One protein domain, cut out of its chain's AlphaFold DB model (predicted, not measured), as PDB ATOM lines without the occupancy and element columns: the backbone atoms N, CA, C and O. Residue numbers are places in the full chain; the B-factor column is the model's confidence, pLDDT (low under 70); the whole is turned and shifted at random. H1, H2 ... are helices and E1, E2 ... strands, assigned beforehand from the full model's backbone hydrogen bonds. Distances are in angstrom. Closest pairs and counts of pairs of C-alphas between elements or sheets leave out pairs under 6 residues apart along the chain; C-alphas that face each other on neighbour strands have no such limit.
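What this domain is: This is residues 5 to 47 of the 50 residues of the protein "DUF523 domain-containing protein" of Pseudomonas sp. HMWF034 (UniProt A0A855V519). This is a small, flat piece: E2 and then H3 run along one long side, H2 forms one end, and the long link of residues 12 to 25 runs along the other long side, folding back on its way from H1 to H2. Two short parallel strands, E1 and E2, pair side by side, and H1, straight after E1, lies in the middle between E2 and the link. The printed part has 43 residues with three named helices and two named strands, in the order E1, H1, H2, E2, H3; the sheet order is E1, E2, all parallel, and the class is mixed, helices and strands. It is only just compact, close to loose, with a radius of gyration of the C-alphas of 10.5 A, and its C-alphas span 29 by 18 by 9 A.

How they stand to each other: The sheet pairs E1, residues 5 to 7, with E2, residues 37 to 40. These neighbour strands are parallel, with 50 degrees between their N-to-C directions. C-alphas 6 and 39 face each other at 5.0 A, and N 6 with O 38, at 2.9 A, and N 40 with O 6, at 3.0 A, are within hydrogen-bond range. The closest C-alphas of H1, residues 8 to 11, and E2 are those of Arg 8 and Ile 40, 5.0 A apart. H2, residues 26 to 33, comes closest to E2 with the C-alphas of Trp 31 and Val 37, 6.1 A apart. H1 and H2 are close but not clearly touching, the closest C-alphas being those of Leu 11 and Leu 28, 7.2 A apart. E1, H1 with H2, and E2 form a strand-helix-strand unit, two parallel neighbour strands with helices between them along the chain, and its crossover is right-handed. H3, residues 42 to 45, is apart from H1 and from H2. E1 and H3 are apart, but only just, with their closest C-alphas 8.1 A from each other. In H2 every O i to N i+4 pair is within hydrogen-bond range; H1 and H3 are too short for such a pair, and their single O i to N i+3 pair is within range in H1 but not in H3.

Where its parts are: E1 begins at C-alpha 5, at (-13.527, 14.033, -27.109), and measures 7.0 A from first to last C-alpha. H1 measures 5.3 A. H2 begins at C-alpha 26, at (-23.704, 23.935, -35.557), and measures 11.0 A. E2 measures 9.5 A. H3 measures 5.0 A and ends at C-alpha 45, at (-18.128, 9.186, -15.331).

The domain as a whole: The two C-alphas farthest apart are those of Asp 18 and Glu 34, at 30.1 A. The printed part has no cut. The link from H1 to H2 is long, with 14 residues; the links E1 to H1, H2 to E2 and E2 to H3 are tight. The mean pLDDT of the printed part is 96.7, and no printed residue is under 70.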
ATOM      1  N   LEU A   5     -12.860  14.133 -28.401       98.19
ATOM      2  CA  LEU A   5     -13.527  14.033 -27.109       98.19
ATOM      3  C   LEU A   5     -14.252  15.355 -26.821       98.19
ATOM      4  O   LEU A   5     -13.620  16.409 -26.797       98.19
ATOM      5  N   VAL A   6     -15.569  15.313 -26.628       98.06
ATOM      6  CA  VAL A   6     -16.406  16.509 -26.444       98.06
ATOM      7  C   VAL A   6     -17.183  16.412 -25.136       98.06
ATOM      8  O   VAL A   6     -17.806  15.386 -24.843       98.06
ATOM      9  N   SER A   7     -17.189  17.503 -24.367       98.12
ATOM     10  CA  SER A   7     -18.006  17.623 -23.159       98.12
ATOM     11  C   SER A   7     -19.481  17.409 -23.486       98.12
ATOM     12  O   SER A   7     -20.075  18.128 -24.287       98.12
ATOM     13  N   ARG A   8     -20.095  16.430 -22.830       97.56
ATOM     14  CA  ARG A   8     -21.444  15.939 -23.126       97.56
ATOM     15  C   ARG A   8     -22.522  17.017 -22.932       97.56
ATOM     16  O   ARG A   8     -23.517  17.008 -23.650       97.56
ATOM     17  N   CYS A   9     -22.297  17.992 -22.048       97.94
ATOM     18  CA  CYS A   9     -23.183  19.149 -21.884       97.94
ATOM     19  C   CYS A   9     -23.257  20.047 -23.130       97.94
ATOM     20  O   CYS A   9     -24.306  20.637 -23.359       97.94
ATOM     21  N   LEU A  10     -22.205  20.118 -23.960       98.00
ATOM     22  CA  LEU A  10     -22.193  20.885 -25.219       98.00
ATOM     23  C   LEU A  10     -23.036  20.232 -26.323       98.00
ATOM     24  O   LEU A  10     -23.348  20.867 -27.325       98.00
ATOM     25  N   LEU A  11     -23.392  18.961 -26.140       97.00
ATOM     26  CA  LEU A  11     -24.207  18.175 -27.066       97.00
ATOM     27  C   LEU A  11     -25.683  18.139 -26.632       97.00
ATOM     28  O   LEU A  11     -26.435  17.273 -27.066       97.00
ATOM     29  N   GLY A  12     -26.105  19.039 -25.736       96.31
ATOM     30  CA  GLY A  12     -27.494  19.127 -25.274       96.31
ATOM     31  C   GLY A  12     -27.881  18.142 -24.164       96.31
ATOM     32  O   GLY A  12     -29.035  18.126 -23.736       96.31
ATOM     33  N   HIS A  13     -26.954  17.330 -23.648       96.69
ATOM     34  CA  HIS A  13     -27.262  16.469 -22.508       96.69
ATOM     35  C   HIS A  13     -27.306  17.268 -21.203       96.69
ATOM     36  O   HIS A  13     -26.396  18.040 -20.897       96.69
ATOM     37  N   LYS A  14     -28.332  16.996 -20.396       96.88
ATOM     38  CA  LYS A  14     -28.485  17.517 -19.036       96.88
ATOM     39  C   LYS A  14     -27.542  16.764 -18.107       96.88
ATOM     40  O   LYS A  14     -27.932  15.740 -17.572       96.88
ATOM     41  N   VAL A  15     -26.286  17.197 -18.051       97.44
ATOM     42  CA  VAL A  15     -25.217  16.626 -17.202       97.44
ATOM     43  C   VAL A  15     -24.459  17.705 -16.425       97.44
ATOM     44  O   VAL A  15     -23.427  17.421 -15.831       97.44
ATOM     45  N   ARG A  16     -24.907  18.964 -16.498       97.31
ATOM     46  CA  ARG A  16     -24.364  20.043 -15.669       97.31
ATOM     47  C   ARG A  16     -24.927  19.911 -14.256       97.31
ATOM     48  O   ARG A  16     -26.073  19.506 -14.120       97.31
ATOM     49  N   TYR A  17     -24.173  20.375 -13.263       96.25
ATOM     50  CA  TYR A  17     -24.576  20.400 -11.849       96.25
ATOM     51  C   TYR A  17     -25.899  21.141 -11.556       96.25
ATOM     52  O   TYR A  17     -26.464  21.002 -10.476       96.25
ATOM     53  N   ASP A  18     -26.364  21.993 -12.478       96.44
ATOM     54  CA  ASP A  18     -27.634  22.719 -12.386       96.44
ATOM     55  C   ASP A  18     -28.773  22.031 -13.166       96.44
ATOM     56  O   ASP A  18     -29.830  22.622 -13.386       96.44
ATOM     57  N   GLY A  19     -28.554  20.802 -13.643       94.06
ATOM     58  CA  GLY A  19     -29.479  20.068 -14.510       94.06
ATOM     59  C   GLY A  19     -29.605  20.642 -15.928       94.06
ATOM     60  O   GLY A  19     -30.420  20.164 -16.724       94.06
ATOM     61  N   GLY A  20     -28.820  21.670 -16.265       95.50
ATOM     62  CA  GLY A  20     -28.839  22.341 -17.557       95.50
ATOM     63  C   GLY A  20     -28.024  21.634 -18.640       95.50
ATOM     64  O   GLY A  20     -27.296  20.665 -18.411       95.50
ATOM     65  N   ALA A  21     -28.112  22.182 -19.851       96.81
ATOM     66  CA  ALA A  21     -27.293  21.808 -20.999       96.81
ATOM     67  C   ALA A  21     -26.817  23.066 -21.742       96.81
ATOM     68  O   ALA A  21     -27.348  24.156 -21.527       96.81
ATOM     69  N   SER A  22     -25.810  22.912 -22.597       95.88
ATOM     70  CA  SER A  22     -25.263  23.972 -23.444       95.88
ATOM     71  C   SER A  22     -25.538  23.676 -24.921       95.88
ATOM     72  O   SER A  22     -25.679  22.519 -25.317       95.88
ATOM     73  N   GLY A  23     -25.563  24.730 -25.736       91.75
ATOM     74  CA  GLY A  23     -25.856  24.643 -27.167       91.75
ATOM     75  C   GLY A  23     -27.325  24.931 -27.501       91.75
ATOM     76  O   GLY A  23     -28.066  25.404 -26.635       91.75
ATOM     77  N   PRO A  24     -27.749  24.669 -28.751       91.31
ATOM     78  CA  PRO A  24     -27.028  23.941 -29.807       91.31
ATOM     79  C   PRO A  24     -25.815  24.691 -30.390       91.31
ATOM     80  O   PRO A  24     -25.722  25.912 -30.292       91.31
ATOM     81  N   PHE A  25     -24.894  23.942 -31.009       96.31
ATOM     82  CA  PHE A  25     -23.741  24.474 -31.743       96.31
ATOM     83  C   PHE A  25     -23.598  23.762 -33.095       96.31
ATOM     84  O   PHE A  25     -23.340  22.555 -33.131       96.31
ATOM     85  N   ASP A  26     -23.707  24.502 -34.198       94.69
ATOM     86  CA  ASP A  26     -23.704  23.935 -35.557       94.69
ATOM     87  C   ASP A  26     -22.456  23.093 -35.894       94.69
ATOM     88  O   ASP A  26     -22.615  22.002 -36.451       94.69
ATOM     89  N   PRO A  27     -21.218  23.481 -35.506       94.56
ATOM     90  CA  PRO A  27     -20.040  22.654 -35.783       94.56
ATOM     91  C   PRO A  27     -20.100  21.272 -35.118       94.56
ATOM     92  O   PRO A  27     -19.647  20.283 -35.691       94.56
ATOM     93  N   LEU A  28     -20.701  21.179 -33.925       96.44
ATOM     94  CA  LEU A  28     -20.837  19.906 -33.215       96.44
ATOM     95  C   LEU A  28     -21.879  18.997 -33.870       96.44
ATOM     96  O   LEU A  28     -21.756  17.778 -33.780       96.44
ATOM     97  N   ALA A  29     -22.895  19.555 -34.534       95.00
ATOM     98  CA  ALA A  29     -23.846  18.763 -35.309       95.00
ATOM     99  C   ALA A  29     -23.164  18.113 -36.523       95.00
ATOM    100  O   ALA A  29     -23.319  16.911 -36.742       95.00
ATOM    101  N   ALA A  30     -22.335  18.871 -37.251       95.81
ATOM    102  CA  ALA A  30     -21.554  18.343 -38.369       95.81
ATOM    103  C   ALA A  30     -20.595  17.226 -37.921       95.81
ATOM    104  O   ALA A  30     -20.610  16.131 -38.479       95.81
ATOM    105  N   TRP A  31     -19.830  17.435 -36.843       96.50
ATOM    106  CA  TRP A  31     -18.901  16.410 -36.346       96.50
ATOM    107  C   TRP A  31     -19.600  15.159 -35.795       96.50
ATOM    108  O   TRP A  31     -19.026  14.067 -35.849       96.50
ATOM    109  N   GLN A  32     -20.826  15.291 -35.272       95.81
ATOM    110  CA  GLN A  32     -21.657  14.143 -34.900       95.81
ATOM    111  C   GLN A  32     -22.091  13.352 -36.136       95.81
ATOM    112  O   GLN A  32     -21.947  12.131 -36.142       95.81
ATOM    113  N   ALA A  33     -22.553  14.031 -37.191       95.88
ATOM    114  CA  ALA A  33     -22.917  13.391 -38.455       95.88
ATOM    115  C   ALA A  33     -21.713  12.701 -39.128       95.88
ATOM    116  O   ALA A  33     -21.854  11.628 -39.705       95.88
ATOM    117  N   GLU A  34     -20.514  13.270 -38.985       97.06
ATOM    118  CA  GLU A  34     -19.252  12.675 -39.441       97.06
ATOM    119  C   GLU A  34     -18.773  11.497 -38.562       97.06
ATOM    120  O   GLU A  34     -17.774  10.857 -38.885       97.06
ATOM    121  N   GLY A  35     -19.427  11.197 -37.431       97.25
ATOM    122  CA  GLY A  35     -19.015  10.115 -36.525       97.25
ATOM    123  C   GLY A  35     -17.695  10.380 -35.788       97.25
ATOM    124  O   GLY A  35     -17.009   9.444 -35.368       97.25
ATOM    125  N   ARG A  36     -17.309  11.652 -35.637       97.50
ATOM    126  CA  ARG A  36     -16.037  12.061 -35.017       97.50
ATOM    127  C   ARG A  36     -16.141  12.281 -33.515       97.50
ATOM    128  O   ARG A  36     -15.114  12.315 -32.847       97.50
ATOM    129  N   VAL A  37     -17.346  12.441 -32.980       97.81
ATOM    130  CA  VAL A  37     -17.561  12.833 -31.581       97.81
ATOM    131  C   VAL A  37     -17.553  11.626 -30.644       97.81
ATOM    132  O   VAL A  37     -18.296  10.666 -30.831       97.81
ATOM    133  N   VAL A  38     -16.751  11.717 -29.585       98.06
ATOM    134  CA  VAL A  38     -16.816  10.857 -28.399       98.06
ATOM    135  C   VAL A  38     -17.291  11.725 -27.238       98.06
ATOM    136  O   VAL A  38     -16.581  12.624 -26.797       98.06
ATOM    137  N   ALA A  39     -18.514  11.502 -26.764       97.38
ATOM    138  CA  ALA A  39     -19.108  12.320 -25.711       97.38
ATOM    139  C   ALA A  39     -18.641  11.875 -24.316       97.38
ATOM    140  O   ALA A  39     -18.687  10.686 -24.000       97.38
ATOM    141  N   ILE A  40     -18.273  12.824 -23.448       98.25
ATOM    142  CA  ILE A  40     -17.917  12.541 -22.050       98.25
ATOM    143  C   ILE A  40     -18.418  13.626 -21.095       98.25
ATOM    144  O   ILE A  40     -18.357  14.815 -21.388       98.25
ATOM    145  N   CYS A  41     -18.905  13.225 -19.925       98.31
ATOM    146  CA  CYS A  41     -18.996  14.100 -18.760       98.31
ATOM    147  C   CYS A  41     -18.069  13.502 -17.695       98.31
ATOM    148  O   CYS A  41     -18.397  12.430 -17.183       98.31
ATOM    149  N   PRO A  42     -16.910  14.119 -17.402       98.50
ATOM    150  CA  PRO A  42     -15.965  13.566 -16.435       98.50
ATOM    151  C   PRO A  42     -16.553  13.411 -15.029       98.50
ATOM    152  O   PRO A  42     -16.268  12.419 -14.373       98.50
ATOM    153  N   GLU A  43     -17.412  14.337 -14.595       98.50
ATOM    154  CA  GLU A  43     -18.078  14.302 -13.283       98.50
ATOM    155  C   GLU A  43     -18.961  13.055 -13.132       98.50
ATOM    156  O   GLU A  43     -18.757  12.252 -12.223       98.50
ATOM    157  N   VAL A  44     -19.880  12.840 -14.079       97.81
ATOM    158  CA  VAL A  44     -20.779  11.675 -14.083       97.81
ATOM    159  C   VAL A  44     -20.004  10.371 -14.281       97.81
ATOM    160  O   VAL A  44     -20.282   9.380 -13.610       97.81
ATOM    161  N   ALA A  45     -18.999  10.353 -15.164       98.00
ATOM    162  CA  ALA A  45     -18.128   9.186 -15.331       98.00
ATOM    163  C   ALA A  45     -17.307   8.883 -14.063       98.00
ATOM    164  O   ALA A  45     -16.990   7.727 -13.798       98.00
ATOM    165  N   GLY A  46     -16.995   9.916 -13.278       98.06
ATOM    166  CA  GLY A  46     -16.353   9.826 -11.970       98.06
ATOM    167  C   GLY A  46     -17.300   9.485 -10.815       98.06
ATOM    168  O   GLY A  46     -16.834   9.358  -9.688       98.06
ATOM    169  N   GLY A  47     -18.603   9.316 -11.071       98.12
ATOM    170  CA  GLY A  47     -19.596   8.897 -10.077       98.12
ATOM    171  C   GLY A  47     -20.323  10.032  -9.350       98.12
ATOM    172  O   GLY A  47     -21.069   9.754  -8.410       98.12
TER     173      GLY A  47